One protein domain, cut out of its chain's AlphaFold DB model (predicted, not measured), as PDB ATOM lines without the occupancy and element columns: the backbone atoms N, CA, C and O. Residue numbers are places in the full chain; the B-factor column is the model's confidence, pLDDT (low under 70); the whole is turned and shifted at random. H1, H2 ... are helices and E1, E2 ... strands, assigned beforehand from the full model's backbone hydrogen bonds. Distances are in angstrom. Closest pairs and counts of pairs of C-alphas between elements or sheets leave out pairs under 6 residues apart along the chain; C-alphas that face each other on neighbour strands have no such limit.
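What this domain is: This is residues 2 to 121 of the 133 residues of an uncharacterized protein of Planctomycetes bacterium (UniProt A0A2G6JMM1). A four-stranded antiparallel sheet, built on the long hairpin E4 and E5, has two helices, H3 and H4, over one face, and a small three-stranded sheet, E1 to E3, sits at the end where E4 begins and E5 ends. H3 lies at the corner between the two sheets, and the short helix H1 lies far out from the body. The printed part has 120 residues with four named helices and seven named strands, in the order H1 H2 E1 E2 E3 E4 E5 E6 H3 H4 E7; the class is mixed, helices and strands. The sheets run E6 E5 E4 E7 and E1 E2 E3, both antiparallel. The whole is compact, with a radius of gyration of the C-alphas of 13.8 A, and spans 39 by 33 by 28 A.

Where its parts are: H1 is residues 2 to 6, beginning at C-alpha 2 (196.983, 284.315, 149.394), and H2 is residues 8 to 11. E1 is residues 21 to 24, E2 residues 29 to 32 and E3 residues 35 to 38. E4, residues 42 to 51, is 26.2 A long and begins at C-alpha 42 (212.745, 274.522, 146.887). E5, residues 56 to 64, is 25.9 A long, and E6 is residues 75 to 79, 13.5 A. H3, residues 85 to 95, is 15.4 A long, and H4 is residues 102 to 107. E7, residues 115 to 120, is 13.7 A long and ends at C-alpha 120 (208.487, 281.558, 143.693).

How they stand to each other: E4, E5 and E6 form a meander, each strand the antiparallel neighbour of the one before; E1, E2 and E3 form another. N 46 and O 61 of E4 and E5 are 2.9 A apart, N 60 and O 78 of E5 and E6 2.9 A, and N 47 and O 116 of E4 and E7 2.9 A, each within hydrogen-bond range. So are N 22 and O 31 of E1 and E2, at 3.0 A, and N 30 and O 37 of E2 and E3, at 2.9 A. H4 is on the larger sheet at a height of 7.3 A, over E4 and along the strands; the closest C-alphas of E4 and H4, Phe 48 and Val 106, are 5.7 A apart. H3 is on the same face, at a height of 10.3 A, and only grazes the smaller sheet. The closest C-alphas of H3 and E1, Leu 88 and Ile 23, are 7.3 A apart. H2 only grazes the larger sheet, and H1 is on neither. In H1, H3 and H4 every O i to N i+4 pair is within hydrogen-bond range; H2 is too short for one.

The domain as a whole: The C-alphas farthest apart, of Asp 26 and Met 53, are 40.1 A apart. The printed part has no cut, and no link is long. Mean pLDDT of the printed part is 83.4; residues 2 to 17, 69 to 71 and 110 to 113 are under 70.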
ATOM      1  N   ILE A   2     196.760 283.317 148.314       41.03
ATOM      2  CA  ILE A   2     196.983 284.315 149.394       41.03
ATOM      3  C   ILE A   2     196.875 283.747 150.831       41.03
ATOM      4  O   ILE A   2     197.586 284.192 151.729       41.03
ATOM      5  N   ALA A   3     196.035 282.731 151.069       39.88
ATOM      6  CA  ALA A   3     195.860 282.145 152.405       39.88
ATOM      7  C   ALA A   3     197.088 281.352 152.905       39.88
ATOM      8  O   ALA A   3     197.382 281.388 154.098       39.88
ATOM      9  N   ARG A   4     197.844 280.697 152.007       47.38
ATOM     10  CA  ARG A   4     199.057 279.933 152.367       47.38
ATOM     11  C   ARG A   4     200.212 280.851 152.790       47.38
ATOM     12  O   ARG A   4     200.948 280.511 153.709       47.38
ATOM     13  N   LEU A   5     200.304 282.049 152.207       50.16
ATOM     14  CA  LEU A   5     201.302 283.069 152.563       50.16
ATOM     15  C   LEU A   5     200.963 283.827 153.863       50.16
ATOM     16  O   LEU A   5     201.862 284.318 154.536       50.16
ATOM     17  N   ARG A   6     199.692 283.899 154.295       45.22
ATOM     18  CA  ARG A   6     199.347 284.551 155.581       45.22
ATOM     19  C   ARG A   6     199.893 283.809 156.803       45.22
ATOM     20  O   ARG A   6     200.301 284.463 157.758       45.22
ATOM     21  N   ASN A   7     199.961 282.476 156.766       51.16
ATOM     22  CA  ASN A   7     200.527 281.681 157.865       51.16
ATOM     23  C   ASN A   7     202.058 281.801 157.983       51.16
ATOM     24  O   ASN A   7     202.612 281.504 159.043       51.16
ATOM     25  N   TRP A   8     202.742 282.292 156.944       54.66
ATOM     26  CA  TRP A   8     204.187 282.537 156.977       54.66
ATOM     27  C   TRP A   8     204.576 283.663 157.933       54.66
ATOM     28  O   TRP A   8     205.498 283.495 158.730       54.66
ATOM     29  N   ARG A   9     203.819 284.772 157.941       52.50
ATOM     30  CA  ARG A   9     204.071 285.932 158.820       52.50
ATOM     31  C   ARG A   9     204.136 285.569 160.310       52.50
ATOM     32  O   ARG A   9     204.853 286.217 161.066       52.50
ATOM     33  N   HIS A  10     203.418 284.532 160.746       50.62
ATOM     34  CA  HIS A  10     203.454 284.082 162.141       50.62
ATOM     35  C   HIS A  10     204.655 283.183 162.470       50.62
ATOM     36  O   HIS A  10     205.118 283.204 163.610       50.62
ATOM     37  N   ARG A  11     205.188 282.425 161.499       51.75
ATOM     38  CA  ARG A  11     206.304 281.482 161.715       51.75
ATOM     39  C   ARG A  11     207.678 282.160 161.683       51.75
ATOM     40  O   ARG A  11     208.545 281.790 162.469       51.75
ATOM     41  N   VAL A  12     207.818 283.230 160.899       51.84
ATOM     42  CA  VAL A  12     209.031 284.070 160.790       51.84
ATOM     43  C   VAL A  12     209.401 284.786 162.109       51.84
ATOM     44  O   VAL A  12     210.509 285.288 162.272       51.84
ATOM     45  N   ARG A  13     208.502 284.801 163.104       48.38
ATOM     46  CA  ARG A  13     208.746 285.429 164.416       48.38
ATOM     47  C   ARG A  13     209.619 284.609 165.366       48.38
ATOM     48  O   ARG A  13     210.049 285.146 166.386       48.38
ATOM     49  N   ARG A  14     209.868 283.322 165.097       52.12
ATOM     50  CA  ARG A  14     210.817 282.552 165.912       52.12
ATOM     51  C   ARG A  14     212.233 282.919 165.488       52.12
ATOM     52  O   ARG A  14     212.542 282.871 164.305       52.12
ATOM     53  N   LYS A  15     213.075 283.290 166.460       54.16
ATOM     54  CA  LYS A  15     214.505 283.518 166.226       54.16
ATOM     55  C   LYS A  15     215.073 282.255 165.559       54.16
ATOM     56  O   LYS A  15     214.979 281.203 166.194       54.16
ATOM     57  N   PRO A  16     215.606 282.323 164.326       61.53
ATOM     58  CA  PRO A  16     216.364 281.218 163.769       61.53
ATOM     59  C   PRO A  16     217.435 280.780 164.758       61.53
ATOM     60  O   PRO A  16     218.153 281.601 165.334       61.53
ATOM     61  N   GLU A  17     217.510 279.477 164.993       67.25
ATOM     62  CA  GLU A  17     218.680 278.915 165.648       67.25
ATOM     63  C   GLU A  17     219.875 279.149 164.732       67.25
ATOM     64  O   GLU A  17     219.780 278.983 163.513       67.25
ATOM     65  N   TYR A  18     221.001 279.554 165.312       70.06
ATOM     66  CA  TYR A  18     222.219 279.744 164.547       70.06
ATOM     67  C   TYR A  18     222.680 278.385 164.015       70.06
ATOM     68  O   TYR A  18     223.155 277.539 164.774       70.06
ATOM     69  N   ARG A  19     222.494 278.154 162.716       84.12
ATOM     70  CA  ARG A  19     222.854 276.902 162.049       84.12
ATOM     71  C   ARG A  19     223.850 277.179 160.935       84.12
ATOM     72  O   ARG A  19     223.721 278.153 160.194       84.12
ATOM     73  N   THR A  20     224.852 276.318 160.821       90.06
ATOM     74  CA  THR A  20     225.806 276.371 159.714       90.06
ATOM     75  C   THR A  20     225.173 275.744 158.484       90.06
ATOM     76  O   THR A  20     224.685 274.616 158.541       90.06
ATOM     77  N   TRP A  21     225.217 276.473 157.376       94.88
ATOM     78  CA  TRP A  21     224.812 275.952 156.079       94.88
ATOM     79  C   TRP A  21     226.034 275.464 155.313       94.88
ATOM     80  O   TRP A  21     227.064 276.144 155.280       94.88
ATOM     81  N   SER A  22     225.902 274.305 154.674       95.94
ATOM     82  CA  SER A  22     226.872 273.805 153.699       95.94
ATOM     83  C   SER A  22     226.201 273.581 152.349       95.94
ATOM     84  O   SER A  22     225.014 273.256 152.277       95.94
ATOM     85  N   ILE A  23     226.968 273.800 151.285       96.25
ATOM     86  CA  ILE A  23     226.484 273.839 149.907       96.25
ATOM     87  C   ILE A  23     227.276 272.812 149.111       96.25
ATOM     88  O   ILE A  23     228.504 272.878 149.051       96.25
ATOM     89  N   ASP A  24     226.566 271.877 148.498       95.06
ATOM     90  CA  ASP A  24     227.103 270.899 147.565       95.06
ATOM     91  C   ASP A  24     226.622 271.280 146.164       95.06
ATOM     92  O   ASP A  24     225.496 270.971 145.763       95.06
ATOM     93  N   ARG A  25     227.449 272.063 145.464       92.44
ATOM     94  CA  ARG A  25     227.082 272.700 144.188       92.44
ATOM     95  C   ARG A  25     226.835 271.681 143.087       92.44
ATOM     96  O   ARG A  25     225.875 271.820 142.331       92.44
ATOM     97  N   ASP A  26     227.669 270.646 143.043       91.25
ATOM     98  CA  ASP A  26     227.601 269.599 142.028       91.25
ATOM     99  C   ASP A  26     226.339 268.747 142.208       91.25
ATOM    100  O   ASP A  26     225.669 268.410 141.232       91.25
ATOM    101  N   ALA A  27     225.964 268.455 143.459       92.81
ATOM    102  CA  ALA A  27     224.728 267.740 143.764       92.81
ATOM    103  C   ALA A  27     223.475 268.637 143.732       92.81
ATOM    104  O   ALA A  27     222.354 268.122 143.713       92.81
ATOM    105  N   GLY A  28     223.632 269.965 143.758       94.12
ATOM    106  CA  GLY A  28     222.525 270.911 143.903       94.12
ATOM    107  C   GLY A  28     221.798 270.745 145.240       94.12
ATOM    108  O   GLY A  28     220.566 270.704 145.273       94.12
ATOM    109  N   VAL A  29     222.554 270.589 146.328       96.25
ATOM    110  CA  VAL A  29     222.034 270.262 147.662       96.25
ATOM    111  C   VAL A  29     222.539 271.251 148.708       96.25
ATOM    112  O   VAL A  29     223.719 271.600 148.740       96.25
ATOM    113  N   TYR A  30     221.650 271.638 149.618       96.31
ATOM    114  CA  TYR A  30     221.957 272.439 150.801       96.31
ATOM    115  C   TYR A  30     221.786 271.583 152.060       96.31
ATOM    116  O   TYR A  30     220.851 270.787 152.143       96.31
ATOM    117  N   ARG A  31     222.669 271.739 153.052       96.12
ATOM    118  CA  ARG A  31     222.538 271.075 154.363       96.12
ATOM    119  C   ARG A  31     222.529 272.096 155.486       96.12
ATOM    120  O   ARG A  31     223.383 272.984 155.495       96.12
ATOM    121  N   VAL A  32     221.616 271.925 156.438       94.19
ATOM    122  CA  VAL A  32     221.477 272.778 157.624       94.19
ATOM    123  C   VAL A  32     220.955 271.950 158.800       94.19
ATOM    124  O   VAL A  32     219.846 271.423 158.765       94.19
ATOM    125  N   GLY A  33     221.768 271.794 159.848       90.06
ATOM    126  CA  GLY A  33     221.476 270.812 160.900       90.06
ATOM    127  C   GLY A  33     221.298 269.409 160.303       90.06
ATOM    128  O   GLY A  33     222.157 268.955 159.548       90.06
ATOM    129  N   ASP A  34     220.162 268.770 160.591       90.12
ATOM    130  CA  ASP A  34     219.788 267.458 160.039       90.12
ATOM    131  C   ASP A  34     219.035 267.546 158.696       90.12
ATOM    132  O   ASP A  34     218.719 266.520 158.090       90.12
ATOM    133  N   ALA A  35     218.725 268.755 158.214       91.44
ATOM    134  CA  ALA A  35     217.984 268.941 156.974       91.44
ATOM    135  C   ALA A  35     218.901 268.814 155.749       91.44
ATOM    136  O   ALA A  35     219.962 269.442 155.668       91.44
ATOM    137  N   LEU A  36     218.438 268.038 154.769       95.69
ATOM    138  CA  LEU A  36     219.009 267.903 153.433       95.69
ATOM    139  C   LEU A  36     217.995 268.466 152.435       95.69
ATOM    140  O   LEU A  36     216.917 267.904 152.279       95.69
ATOM    141  N   ILE A  37     218.324 269.582 151.790       96.00
ATOM    142  CA  ILE A  37     217.406 270.309 150.909       96.00
ATOM    143  C   ILE A  37     217.921 270.190 149.481       96.00
ATOM    144  O   ILE A  37     218.943 270.789 149.136       96.00
ATOM    145  N   HIS A  38     217.208 269.460 148.627       96.31
ATOM    146  CA  HIS A  38     217.522 269.466 147.203       96.31
ATOM    147  C   HIS A  38     217.029 270.769 146.567       96.31
ATOM    148  O   HIS A  38     215.906 271.218 146.805       96.31
ATOM    149  N   ARG A  39     217.834 271.376 145.688       95.31
ATOM    150  CA  ARG A  39     217.441 272.580 144.934       95.31
ATOM    151  C   ARG A  39     216.127 272.369 144.173       95.31
ATOM    152  O   ARG A  39     215.272 273.252 144.144       95.31
ATOM    153  N   SER A  40     215.932 271.165 143.636       94.62
ATOM    154  CA  SER A  40     214.707 270.723 142.963       94.62
ATOM    155  C   SER A  40     213.498 270.565 143.887       94.62
ATOM    156  O   SER A  40     212.391 270.392 143.388       94.62
ATOM    157  N   GLU A  41     213.627 270.747 145.198       94.62
ATOM    158  CA  GLU A  41     212.516 270.733 146.159       94.62
ATOM    159  C   GLU A  41     212.152 272.131 146.672       94.62
ATOM    160  O   GLU A  41     211.077 272.296 147.246       94.62
ATOM    161  N   ILE A  42     212.996 273.146 146.439       94.56
ATOM    162  CA  ILE A  42     212.745 274.522 146.887       94.56
ATOM    163  C   ILE A  42     211.509 275.089 146.192       94.56
ATOM    164  O   ILE A  42     211.469 275.217 144.971       94.56
ATOM    165  N   ARG A  43     210.498 275.456 146.972       92.75
ATOM    166  CA  ARG A  43     209.232 276.015 146.490       92.75
ATOM    167  C   ARG A  43     209.220 277.531 146.537       92.75
ATOM    168  O   ARG A  43     208.717 278.146 145.607       92.75
ATOM    169  N   TRP A  44     209.766 278.118 147.596       92.19
ATOM    170  CA  TRP A  44     209.834 279.565 147.767       92.19
ATOM    171  C   TRP A  44     211.160 279.944 148.407       92.19
ATOM    172  O   TRP A  44     211.630 279.267 149.323       92.19
ATOM    173  N   ILE A  45     211.716 281.062 147.962       94.38
ATOM    174  CA  ILE A  45     212.761 281.777 148.679       94.38
ATOM    175  C   ILE A  45     212.159 283.109 149.090       94.38
ATOM    176  O   ILE A  45     211.605 283.845 148.269       94.38
ATOM    177  N   VAL A  46     212.231 283.396 150.380       92.44
ATOM    178  CA  VAL A  46     211.723 284.633 150.961       92.44
ATOM    179  C   VAL A  46     212.868 285.405 151.578       92.44
ATOM    180  O   VAL A  46     213.783 284.816 152.148       92.44
ATOM    181  N   ALA A  47     212.788 286.723 151.495       92.75
ATOM    182  CA  ALA A  47     213.650 287.614 152.241       92.75
ATOM    183  C   ALA A  47     212.798 288.428 153.203       92.75
ATOM    184  O   ALA A  47     211.660 288.790 152.897       92.75
ATOM    185  N   PHE A  48     213.336 288.690 154.381       89.31
ATOM    186  CA  PHE A  48     212.700 289.554 155.355       89.31
ATOM    187  C   PHE A  48     213.746 290.201 156.242       89.31
ATOM    188  O   PHE A  48     214.873 289.723 156.344       89.31
ATOM    189  N   LYS A  49     213.368 291.282 156.903       87.25
ATOM    190  CA  LYS A  49     214.201 291.942 157.895       87.25
ATOM    191  C   LYS A  49     213.658 291.635 159.285       87.25
ATOM    192  O   LYS A  49     212.452 291.542 159.508       87.25
ATOM    193  N   ARG A  50     214.569 291.436 160.231       82.25
ATOM    194  CA  ARG A  50     214.279 291.390 161.660       82.25
ATOM    195  C   ARG A  50     214.801 292.669 162.274       82.25
ATOM    196  O   ARG A  50     215.990 292.965 162.185       82.25
ATOM    197  N   ASP A  51     213.908 293.399 162.914       75.31
ATOM    198  CA  ASP A  51     214.280 294.579 163.672       75.31
ATOM    199  C   ASP A  51     214.855 294.137 165.023       75.31
ATOM    200  O   ASP A  51     214.174 293.524 165.855       75.31
ATOM    201  N   LEU A  52     216.140 294.409 165.230       76.88
ATOM    202  CA  LEU A  52     216.775 294.333 166.539       76.88
ATOM    203  C   LEU A  52     216.734 295.727 167.176       76.88
ATOM    204  O   LEU A  52     216.496 296.729 166.510       76.88
ATOM    205  N   MET A  53     217.001 295.810 168.480       75.81
ATOM    206  CA  MET A  53     216.929 297.070 169.243       75.81
ATOM    207  C   MET A  53     217.721 298.239 168.628       75.81
ATOM    208  O   MET A  53     217.394 299.393 168.888       75.81
ATOM    209  N   VAL A  54     218.787 297.949 167.877       78.38
ATOM    210  CA  VAL A  54     219.733 298.948 167.348       78.38
ATOM    211  C   VAL A  54     220.151 298.700 165.900       78.38
ATOM    212  O   VAL A  54     220.839 299.534 165.318       78.38
ATOM    213  N   THR A  55     219.785 297.559 165.324       78.56
ATOM    214  CA  THR A  55     220.238 297.139 163.998       78.56
ATOM    215  C   THR A  55     219.138 296.383 163.288       78.56
ATOM    216  O   THR A  55     218.362 295.655 163.904       78.56
ATOM    217  N   ASP A  56     219.152 296.489 161.974       81.44
ATOM    218  CA  ASP A  56     218.326 295.678 161.109       81.44
ATOM    219  C   ASP A  56     219.122 294.460 160.669       81.44
ATOM    220  O   ASP A  56     220.296 294.583 160.323       81.44
ATOM    221  N   GLN A  57     218.498 293.290 160.700       87.12
ATOM    222  CA  GLN A  57     219.133 292.047 160.286       87.12
ATOM    223  C   GLN A  57     218.330 291.434 159.147       87.12
ATOM    224  O   GLN A  57     217.189 291.004 159.346       87.12
ATOM    225  N   VAL A  58     218.911 291.383 157.949       90.56
ATOM    226  CA  VAL A  58     218.276 290.679 156.833       90.56
ATOM    227  C   VAL A  58     218.362 289.176 157.057       90.56
ATOM    228  O   VAL A  58     219.329 288.646 157.599       90.56
ATOM    229  N   CYS A  59     217.307 288.481 156.668       91.38
ATOM    230  CA  CYS A  59     217.178 287.045 156.770       91.38
ATOM    231  C   CYS A  59     216.636 286.479 155.459       91.38
ATOM    232  O   CYS A  59     215.813 287.104 154.785       91.38
ATOM    233  N   LEU A  60     217.056 285.260 155.140       93.38
ATOM    234  CA  LEU A  60     216.490 284.458 154.063       93.38
ATOM    235  C   LEU A  60     215.748 283.268 154.661       93.38
ATOM    236  O   LEU A  60     216.199 282.679 155.641       93.38
ATOM    237  N   GLY A  61     214.617 282.911 154.063       92.31
ATOM    238  CA  GLY A  61     213.891 281.678 154.340       92.31
ATOM    239  C   GLY A  61     213.786 280.834 153.079       92.31
ATOM    240  O   GLY A  61     213.342 281.326 152.042       92.31
ATOM    241  N   ILE A  62     214.170 279.565 153.171       93.62
ATOM    242  CA  ILE A  62     214.076 278.598 152.077       93.62
ATOM    243  C   ILE A  62     212.975 277.604 152.416       93.62
ATOM    244  O   ILE A  62     213.131 276.786 153.321       93.62
ATOM    245  N   ALA A  63     211.862 277.688 151.689       91.62
ATOM    246  CA  ALA A  63     210.750 276.754 151.780       91.62
ATOM    247  C   ALA A  63     210.959 275.594 150.811       91.62
ATOM    248  O   ALA A  63     211.194 275.838 149.626       91.62
ATOM    249  N   TYR A  64     210.811 274.351 151.259       92.75
ATOM    250  CA  TYR A  64     211.083 273.182 150.420       92.75
ATOM    251  C   TYR A  64     210.124 272.019 150.674       92.75
ATOM    252  O   TYR A  64     209.387 272.001 151.658       92.75
ATOM    253  N   GLY A  65     210.135 271.056 149.754       90.50
ATOM    254  CA  GLY A  65     209.392 269.806 149.867       90.50
ATOM    255  C   GLY A  65     207.891 269.966 149.628       90.50
ATOM    256  O   GLY A  65     207.448 270.738 148.765       90.50
ATOM    257  N   GLU A  66     207.118 269.181 150.375       85.25
ATOM    258  CA  GLU A  66     205.658 269.183 150.360       85.25
ATOM    259  C   GLU A  66     205.083 269.841 151.613       85.25
ATOM    260  O   GLU A  66     205.739 269.987 152.646       85.25
ATOM    261  N   SER A  67     203.825 270.262 151.510       78.00
ATOM    262  CA  SER A  67     203.115 270.825 152.649       78.00
ATOM    263  C   SER A  67     202.916 269.761 153.716       78.00
ATOM    264  O   SER A  67     202.388 268.690 153.441       78.00
ATOM    265  N   THR A  68     203.243 270.112 154.954       72.81
ATOM    266  CA  THR A  68     202.828 269.358 156.140       72.81
ATOM    267  C   THR A  68     201.299 269.325 156.263       72.81
ATOM    268  O   THR A  68     200.601 270.122 155.621       72.81
ATOM    269  N   GLU A  69     200.775 268.439 157.120       65.25
ATOM    270  CA  GLU A  69     199.334 268.308 157.421       65.25
ATOM    271  C   GLU A  69     198.687 269.641 157.848       65.25
ATOM    272  O   GLU A  69     197.502 269.872 157.619       65.25
ATOM    273  N   GLU A  70     199.481 270.570 158.387       66.50
ATOM    274  CA  GLU A  70     199.055 271.914 158.792       66.50
ATOM    275  C   GLU A  70     199.029 272.945 157.645       66.50
ATOM    276  O   GLU A  70     198.805 274.137 157.872       66.50
ATOM    277  N   GLY A  71     199.288 272.533 156.402       68.88
ATOM    278  CA  GLY A  71     199.282 273.434 155.246       68.88
ATOM    279  C   GLY A  71     200.558 274.272 155.074       68.88
ATOM    280  O   GLY A  71     200.572 275.183 154.242       68.88
ATOM    281  N   ALA A  72     201.605 274.014 155.868       73.06
ATOM    282  CA  ALA A  72     202.858 274.766 155.853       73.06
ATOM    283  C   ALA A  72     204.007 273.953 155.245       73.06
ATOM    284  O   ALA A  72     204.144 272.763 155.534       73.06
ATOM    285  N   LEU A  73     204.860 274.605 154.454       83.06
ATOM    286  CA  LEU A  73     206.102 274.001 153.970       83.06
ATOM    287  C   LEU A  73     207.177 274.015 155.071       83.06
ATOM    288  O   LEU A  73     207.302 275.031 155.770       83.06
ATOM    289  N   PRO A  74     207.982 272.946 155.199       87.94
ATOM    290  CA  PRO A  74     209.270 273.004 155.881       87.94
ATOM    291  C   PRO A  74     210.072 274.218 155.414       87.94
ATOM    292  O   PRO A  74     210.116 274.522 154.220       87.94
ATOM    293  N   THR A  75     210.647 274.953 156.363       88.31
ATOM    294  CA  THR A  75     211.393 276.178 156.074       88.31
ATOM    295  C   THR A  75     212.603 276.273 156.976       88.31
ATOM    296  O   THR A  75     212.468 276.197 158.196       88.31
ATOM    297  N   GLU A  76     213.760 276.502 156.370       92.06
ATOM    298  CA  GLU A  76     214.995 276.800 157.086       92.06
ATOM    299  C   GLU A  76     215.391 278.251 156.823       92.06
ATOM    300  O   GLU A  76     215.180 278.783 155.729       92.06
ATOM    301  N   TYR A  77     215.937 278.894 157.848       91.19
ATOM    302  CA  TYR A  77     216.245 280.316 157.833       91.19
ATOM    303  C   TYR A  77     217.738 280.552 158.052       91.19
ATOM    304  O   TYR A  77     218.412 279.780 158.738       91.19
ATOM    305  N   ILE A  78     218.242 281.650 157.505       92.50
ATOM    306  CA  ILE A  78     219.588 282.149 157.775       92.50
ATOM    307  C   ILE A  78     219.552 283.668 157.931       92.50
ATOM    308  O   ILE A  78     218.775 284.347 157.262       92.50
ATOM    309  N   GLU A  79     220.384 284.187 158.822       91.56
ATOM    310  CA  GLU A  79     220.531 285.612 159.118       91.56
ATOM    311  C   GLU A  79     221.833 286.173 158.530       91.56
ATOM    312  O   GLU A  79     222.801 285.439 158.355       91.56
ATOM    313  N   GLU A  80     221.839 287.465 158.198       92.44
ATOM    314  CA  GLU A  80     222.928 288.163 157.493       92.44
ATOM    315  C   GLU A  80     224.290 288.100 158.201       92.44
ATOM    316  O   GLU A  80     225.330 288.087 157.547       92.44
ATOM    317  N   ASP A  81     224.303 288.016 159.531       91.12
ATOM    318  CA  ASP A  81     225.511 287.883 160.353       91.12
ATOM    319  C   ASP A  81     226.051 286.442 160.426       91.12
ATOM    320  O   ASP A  81     227.139 286.204 160.961       91.12
ATOM    321  N   ASN A  82     225.330 285.464 159.874       93.06
ATOM    322  CA  ASN A  82     225.815 284.098 159.756       93.06
ATOM    323  C   ASN A  82     226.904 284.015 158.660       93.06
ATOM    324  O   ASN A  82     226.659 284.417 157.523       93.06
ATOM    325  N   PRO A  83     228.087 283.427 158.926       94.88
ATOM    326  CA  PRO A  83     229.163 283.274 157.947       94.88
ATOM    327  C   PRO A  83     228.754 282.536 156.669       94.88
ATOM    328  O   PRO A  83     229.346 282.762 155.615       94.88
ATOM    329  N   SER A  84     227.748 281.659 156.743       95.50
ATOM    330  CA  SER A  84     227.218 280.957 155.575       95.50
ATOM    331  C   SER A  84     226.236 281.799 154.750       95.50
ATOM    332  O   SER A  84     225.859 281.362 153.665       95.50
ATOM    333  N   PHE A  85     225.831 282.991 155.206       94.75
ATOM    334  CA  PHE A  85     224.832 283.824 154.529       94.75
ATOM    335  C   PHE A  85     225.295 284.276 153.154       94.75
ATOM    336  O   PHE A  85     224.614 284.016 152.167       94.75
ATOM    337  N   VAL A  86     226.468 284.909 153.071       96.06
ATOM    338  CA  VAL A  86     227.004 285.400 151.796       96.06
ATOM    339  C   VAL A  86     227.238 284.246 150.810       96.06
ATOM    340  O   VAL A  86     226.715 284.333 149.701       96.06
ATOM    341  N   PRO A  87     227.913 283.134 151.182       96.44
ATOM    342  CA  PRO A  87     228.042 281.976 150.296       96.44
ATOM    343  C   PRO A  87     226.705 281.410 149.806       96.44
ATOM    344  O   PRO A  87     226.591 281.065 148.630       96.44
ATOM    345  N   LEU A  88     225.702 281.310 150.686       95.94
ATOM    346  CA  LEU A  88     224.385 280.790 150.327       95.94
ATOM    347  C   LEU A  88     223.634 281.744 149.404       95.94
ATOM    348  O   LEU A  88     223.061 281.300 148.416       95.94
ATOM    349  N   LEU A  89     223.659 283.042 149.696       96.38
ATOM    350  CA  LEU A  89     223.013 284.042 148.860       96.38
ATOM    351  C   LEU A  89     223.644 284.090 147.466       96.38
ATOM    352  O   LEU A  89     222.909 284.085 146.489       96.38
ATOM    353  N   THR A  90     224.976 284.037 147.359       96.56
ATOM    354  CA  THR A  90     225.664 283.948 146.061       96.56
ATOM    355  C   THR A  90     225.255 282.695 145.284       96.56
ATOM    356  O   THR A  90     225.035 282.767 144.079       96.56
ATOM    357  N   GLU A  91     225.126 281.546 145.954       96.31
ATOM    358  CA  GLU A  91     224.647 280.320 145.305       96.31
ATOM    359  C   GLU A  91     223.195 280.460 144.832       96.31
ATOM    360  O   GLU A  91     222.851 280.026 143.733       96.31
ATOM    361  N   ILE A  92     222.339 281.086 145.638       95.62
ATOM    362  CA  ILE A  92     220.943 281.326 145.286       95.62
ATOM    363  C   ILE A  92     220.848 282.280 144.085       95.62
ATOM    364  O   ILE A  92     220.178 281.954 143.110       95.62
ATOM    365  N   GLU A  93     221.554 283.410 144.115       95.62
ATOM    366  CA  GLU A  93     221.612 284.390 143.019       95.62
ATOM    367  C   GLU A  93     222.127 283.767 141.709       95.62
ATOM    368  O   GLU A  93     221.702 284.167 140.630       95.62
ATOM    369  N   ALA A  94     223.006 282.760 141.784       96.00
ATOM    370  CA  ALA A  94     223.534 282.067 140.609       96.00
ATOM    371  C   ALA A  94     222.568 281.038 139.991       96.00
ATOM    372  O   ALA A  94     222.727 280.681 138.825       96.00
ATOM    373  N   ASN A  95     221.600 280.524 140.757       96.12
ATOM    374  CA  ASN A  95     220.756 279.396 140.338       96.12
ATOM    375  C   ASN A  95     219.261 279.717 140.253       96.12
ATOM    376  O   ASN A  95     218.492 278.892 139.755       96.12
ATOM    377  N   PHE A  96     218.839 280.872 140.759       94.75
ATOM    378  CA  PHE A  96     217.448 281.294 140.782       94.75
ATOM    379  C   PHE A  96     217.315 282.698 140.206       94.75
ATOM    380  O   PHE A  96     218.108 283.586 140.508       94.75
ATOM    381  N   GLU A  97     216.270 282.912 139.410       95.75
ATOM    382  CA  GLU A  97     215.919 284.235 138.899       95.75
ATOM    383  C   GLU A  97     215.200 285.027 139.993       95.75
ATOM    384  O   GLU A  97     213.976 284.989 140.131       95.75
ATOM    385  N   LEU A  98     215.985 285.671 140.856       94.75
ATOM    386  CA  LEU A  98     215.439 286.432 141.971       94.75
ATOM    387  C   LEU A  98     214.735 287.697 141.480       94.75
ATOM    388  O   LEU A  98     215.182 288.359 140.546       94.75
ATOM    389  N   LYS A  99     213.676 288.077 142.190       93.25
ATOM    390  CA  LYS A  99     212.981 289.350 142.027       93.25
ATOM    391  C   LYS A  99     213.984 290.507 142.075       93.25
ATOM    392  O   LYS A  99     214.722 290.654 143.051       93.25
ATOM    393  N   GLU A 100     213.979 291.345 141.045       91.88
ATOM    394  CA  GLU A 100     214.816 292.543 140.999       91.88
ATOM    395  C   GLU A 100     214.535 293.468 142.191       91.88
ATOM    396  O   GLU A 100     213.411 293.545 142.689       91.88
ATOM    397  N   ALA A 101     215.572 294.166 142.661       89.62
ATOM    398  CA  ALA A 101     215.489 295.127 143.764       89.62
ATOM    399  C   ALA A 101     214.892 294.580 145.080       89.62
ATOM    400  O   ALA A 101     214.535 295.361 145.962       89.62
ATOM    401  N   TRP A 102     214.844 293.254 145.287       91.88
ATOM    402  CA  TRP A 102     214.277 292.671 146.511       91.88
ATOM    403  C   TRP A 102     214.920 293.199 147.797       91.88
ATOM    404  O   TRP A 102     214.260 293.297 148.827       91.88
ATOM    405  N   ARG A 103     216.210 293.554 147.745       90.25
ATOM    406  CA  ARG A 103     216.917 294.152 148.880       90.25
ATOM    407  C   ARG A 103     216.255 295.459 149.296       90.25
ATOM    408  O   ARG A 103     216.003 295.651 150.478       90.25
ATOM    409  N   GLU A 104     215.926 296.328 148.348       88.50
ATOM    410  CA  GLU A 104     215.285 297.614 148.633       88.50
ATOM    411  C   GLU A 104     213.920 297.411 149.303       88.50
ATOM    412  O   GLU A 104     213.615 298.075 150.292       88.50
ATOM    413  N   GLU A 105     213.150 296.420 148.844       86.75
ATOM    414  CA  GLU A 105     211.864 296.033 149.441       86.75
ATOM    415  C   GLU A 105     211.982 295.457 150.858       86.75
ATOM    416  O   GLU A 105     210.999 295.414 151.592       86.75
ATOM    417  N   VAL A 106     213.165 294.996 151.260       87.94
ATOM    418  CA  VAL A 106     213.396 294.438 152.597       87.94
ATOM    419  C   VAL A 106     214.038 295.461 153.533       87.94
ATOM    420  O   VAL A 106     213.668 295.523 154.705       87.94
ATOM    421  N   TYR A 107     214.974 296.276 153.043       84.19
ATOM    422  CA  TYR A 107     215.697 297.253 153.862       84.19
ATOM    423  C   TYR A 107     214.876 298.516 154.153       84.19
ATOM    424  O   TYR A 107     214.949 299.028 155.271       84.19
ATOM    425  N   TYR A 108     214.127 299.039 153.175       80.56
ATOM    426  CA  TYR A 108     213.535 300.379 153.280       80.56
ATOM    427  C   TYR A 108     212.133 300.453 153.901       80.56
ATOM    428  O   TYR A 108     211.874 301.442 154.597       80.56
ATOM    429  N   PRO A 109     211.208 299.494 153.691       76.94
ATOM    430  CA  PRO A 109     209.875 299.612 154.265       76.94
ATOM    431  C   PRO A 109     209.880 299.594 155.802       76.94
ATOM    432  O   PRO A 109     210.659 298.863 156.420       76.94
ATOM    433  N   PRO A 110     208.988 300.365 156.449       67.31
ATOM    434  CA  PRO A 110     208.804 300.298 157.892       67.31
ATOM    435  C   PRO A 110     208.179 298.954 158.317       67.31
ATOM    436  O   PRO A 110     207.297 298.437 157.636       67.31
ATOM    437  N   TYR A 111     208.650 298.441 159.463       59.41
ATOM    438  CA  TYR A 111     208.271 297.290 160.319       59.41
ATOM    439  C   TYR A 111     207.184 296.268 159.903       59.41
ATOM    440  O   TYR A 111     207.296 295.104 160.279       59.41
ATOM    441  N   GLU A 112     206.110 296.631 159.200       56.94
ATOM    442  CA  GLU A 112     204.989 295.721 158.903       56.94
ATOM    443  C   GLU A 112     205.069 295.064 157.510       56.94
ATOM    444  O   GLU A 112     204.422 294.034 157.265       56.94
ATOM    445  N   GLU A 113     205.897 295.599 156.607       58.56
ATOM    446  CA  GLU A 113     205.992 295.165 155.201       58.56
ATOM    447  C   GLU A 113     207.389 294.692 154.778       58.56
ATOM    448  O   GLU A 113     207.618 294.426 153.605       58.56
ATOM    449  N   ASN A 114     208.311 294.510 155.722       73.25
ATOM    450  CA  ASN A 114     209.710 294.163 155.462       73.25
ATOM    451  C   ASN A 114     209.932 292.671 155.136       73.25
ATOM    452  O   ASN A 114     210.890 292.055 155.607       73.25
ATOM    453  N   TRP A 115     209.030 292.075 154.354       84.69
ATOM    454  CA  TRP A 115     209.148 290.717 153.834       84.69
ATOM    455  C   TRP A 115     208.708 290.677 152.373       84.69
ATOM    456  O   TRP A 115     207.743 291.331 151.979       84.69
ATOM    457  N   THR A 116     209.373 289.855 151.575       88.81
ATOM    458  CA  THR A 116     209.021 289.666 150.170       88.81
ATOM    459  C   THR A 116     209.387 288.251 149.728       88.81
ATOM    460  O   THR A 116     210.330 287.636 150.236       88.81
ATOM    461  N   VAL A 117     208.614 287.699 148.792       90.81
ATOM    462  CA  VAL A 117     209.009 286.467 148.100       90.81
ATOM    463  C   VAL A 117     209.975 286.880 147.003       90.81
ATOM    464  O   VAL A 117     209.578 287.563 146.062       90.81
ATOM    465  N   ILE A 118     211.234 286.469 147.132       94.81
ATOM    466  CA  ILE A 118     212.273 286.806 146.156       94.81
ATOM    467  C   ILE A 118     212.334 285.794 145.027       94.81
ATOM    468  O   ILE A 118     212.782 286.131 143.945       94.81
ATOM    469  N   TRP A 119     211.846 284.577 145.248       94.94
ATOM    470  CA  TRP A 119     211.669 283.607 144.179       94.94
ATOM    471  C   TRP A 119     210.512 282.665 144.503       94.94
ATOM    472  O   TRP A 119     210.556 281.970 145.525       94.94
ATOM    473  N   PRO A 120     209.460 282.627 143.673       91.50
ATOM    474  CA  PRO A 120     208.487 281.558 143.693       91.50
ATOM    475  C   PRO A 120     208.833 280.484 142.664       91.50
ATOM    476  O   PRO A 120     209.171 280.784 141.523       91.50
ATOM    477  N   ARG A 121     208.647 279.216 143.025       89.12
ATOM    478  CA  ARG A 121     208.526 278.171 142.017       89.12
ATOM    479  C   ARG A 121     207.228 278.397 141.255       89.12
ATOM    480  O   ARG A 121     206.167 278.475 141.877       89.12
TER     481      ARG A 121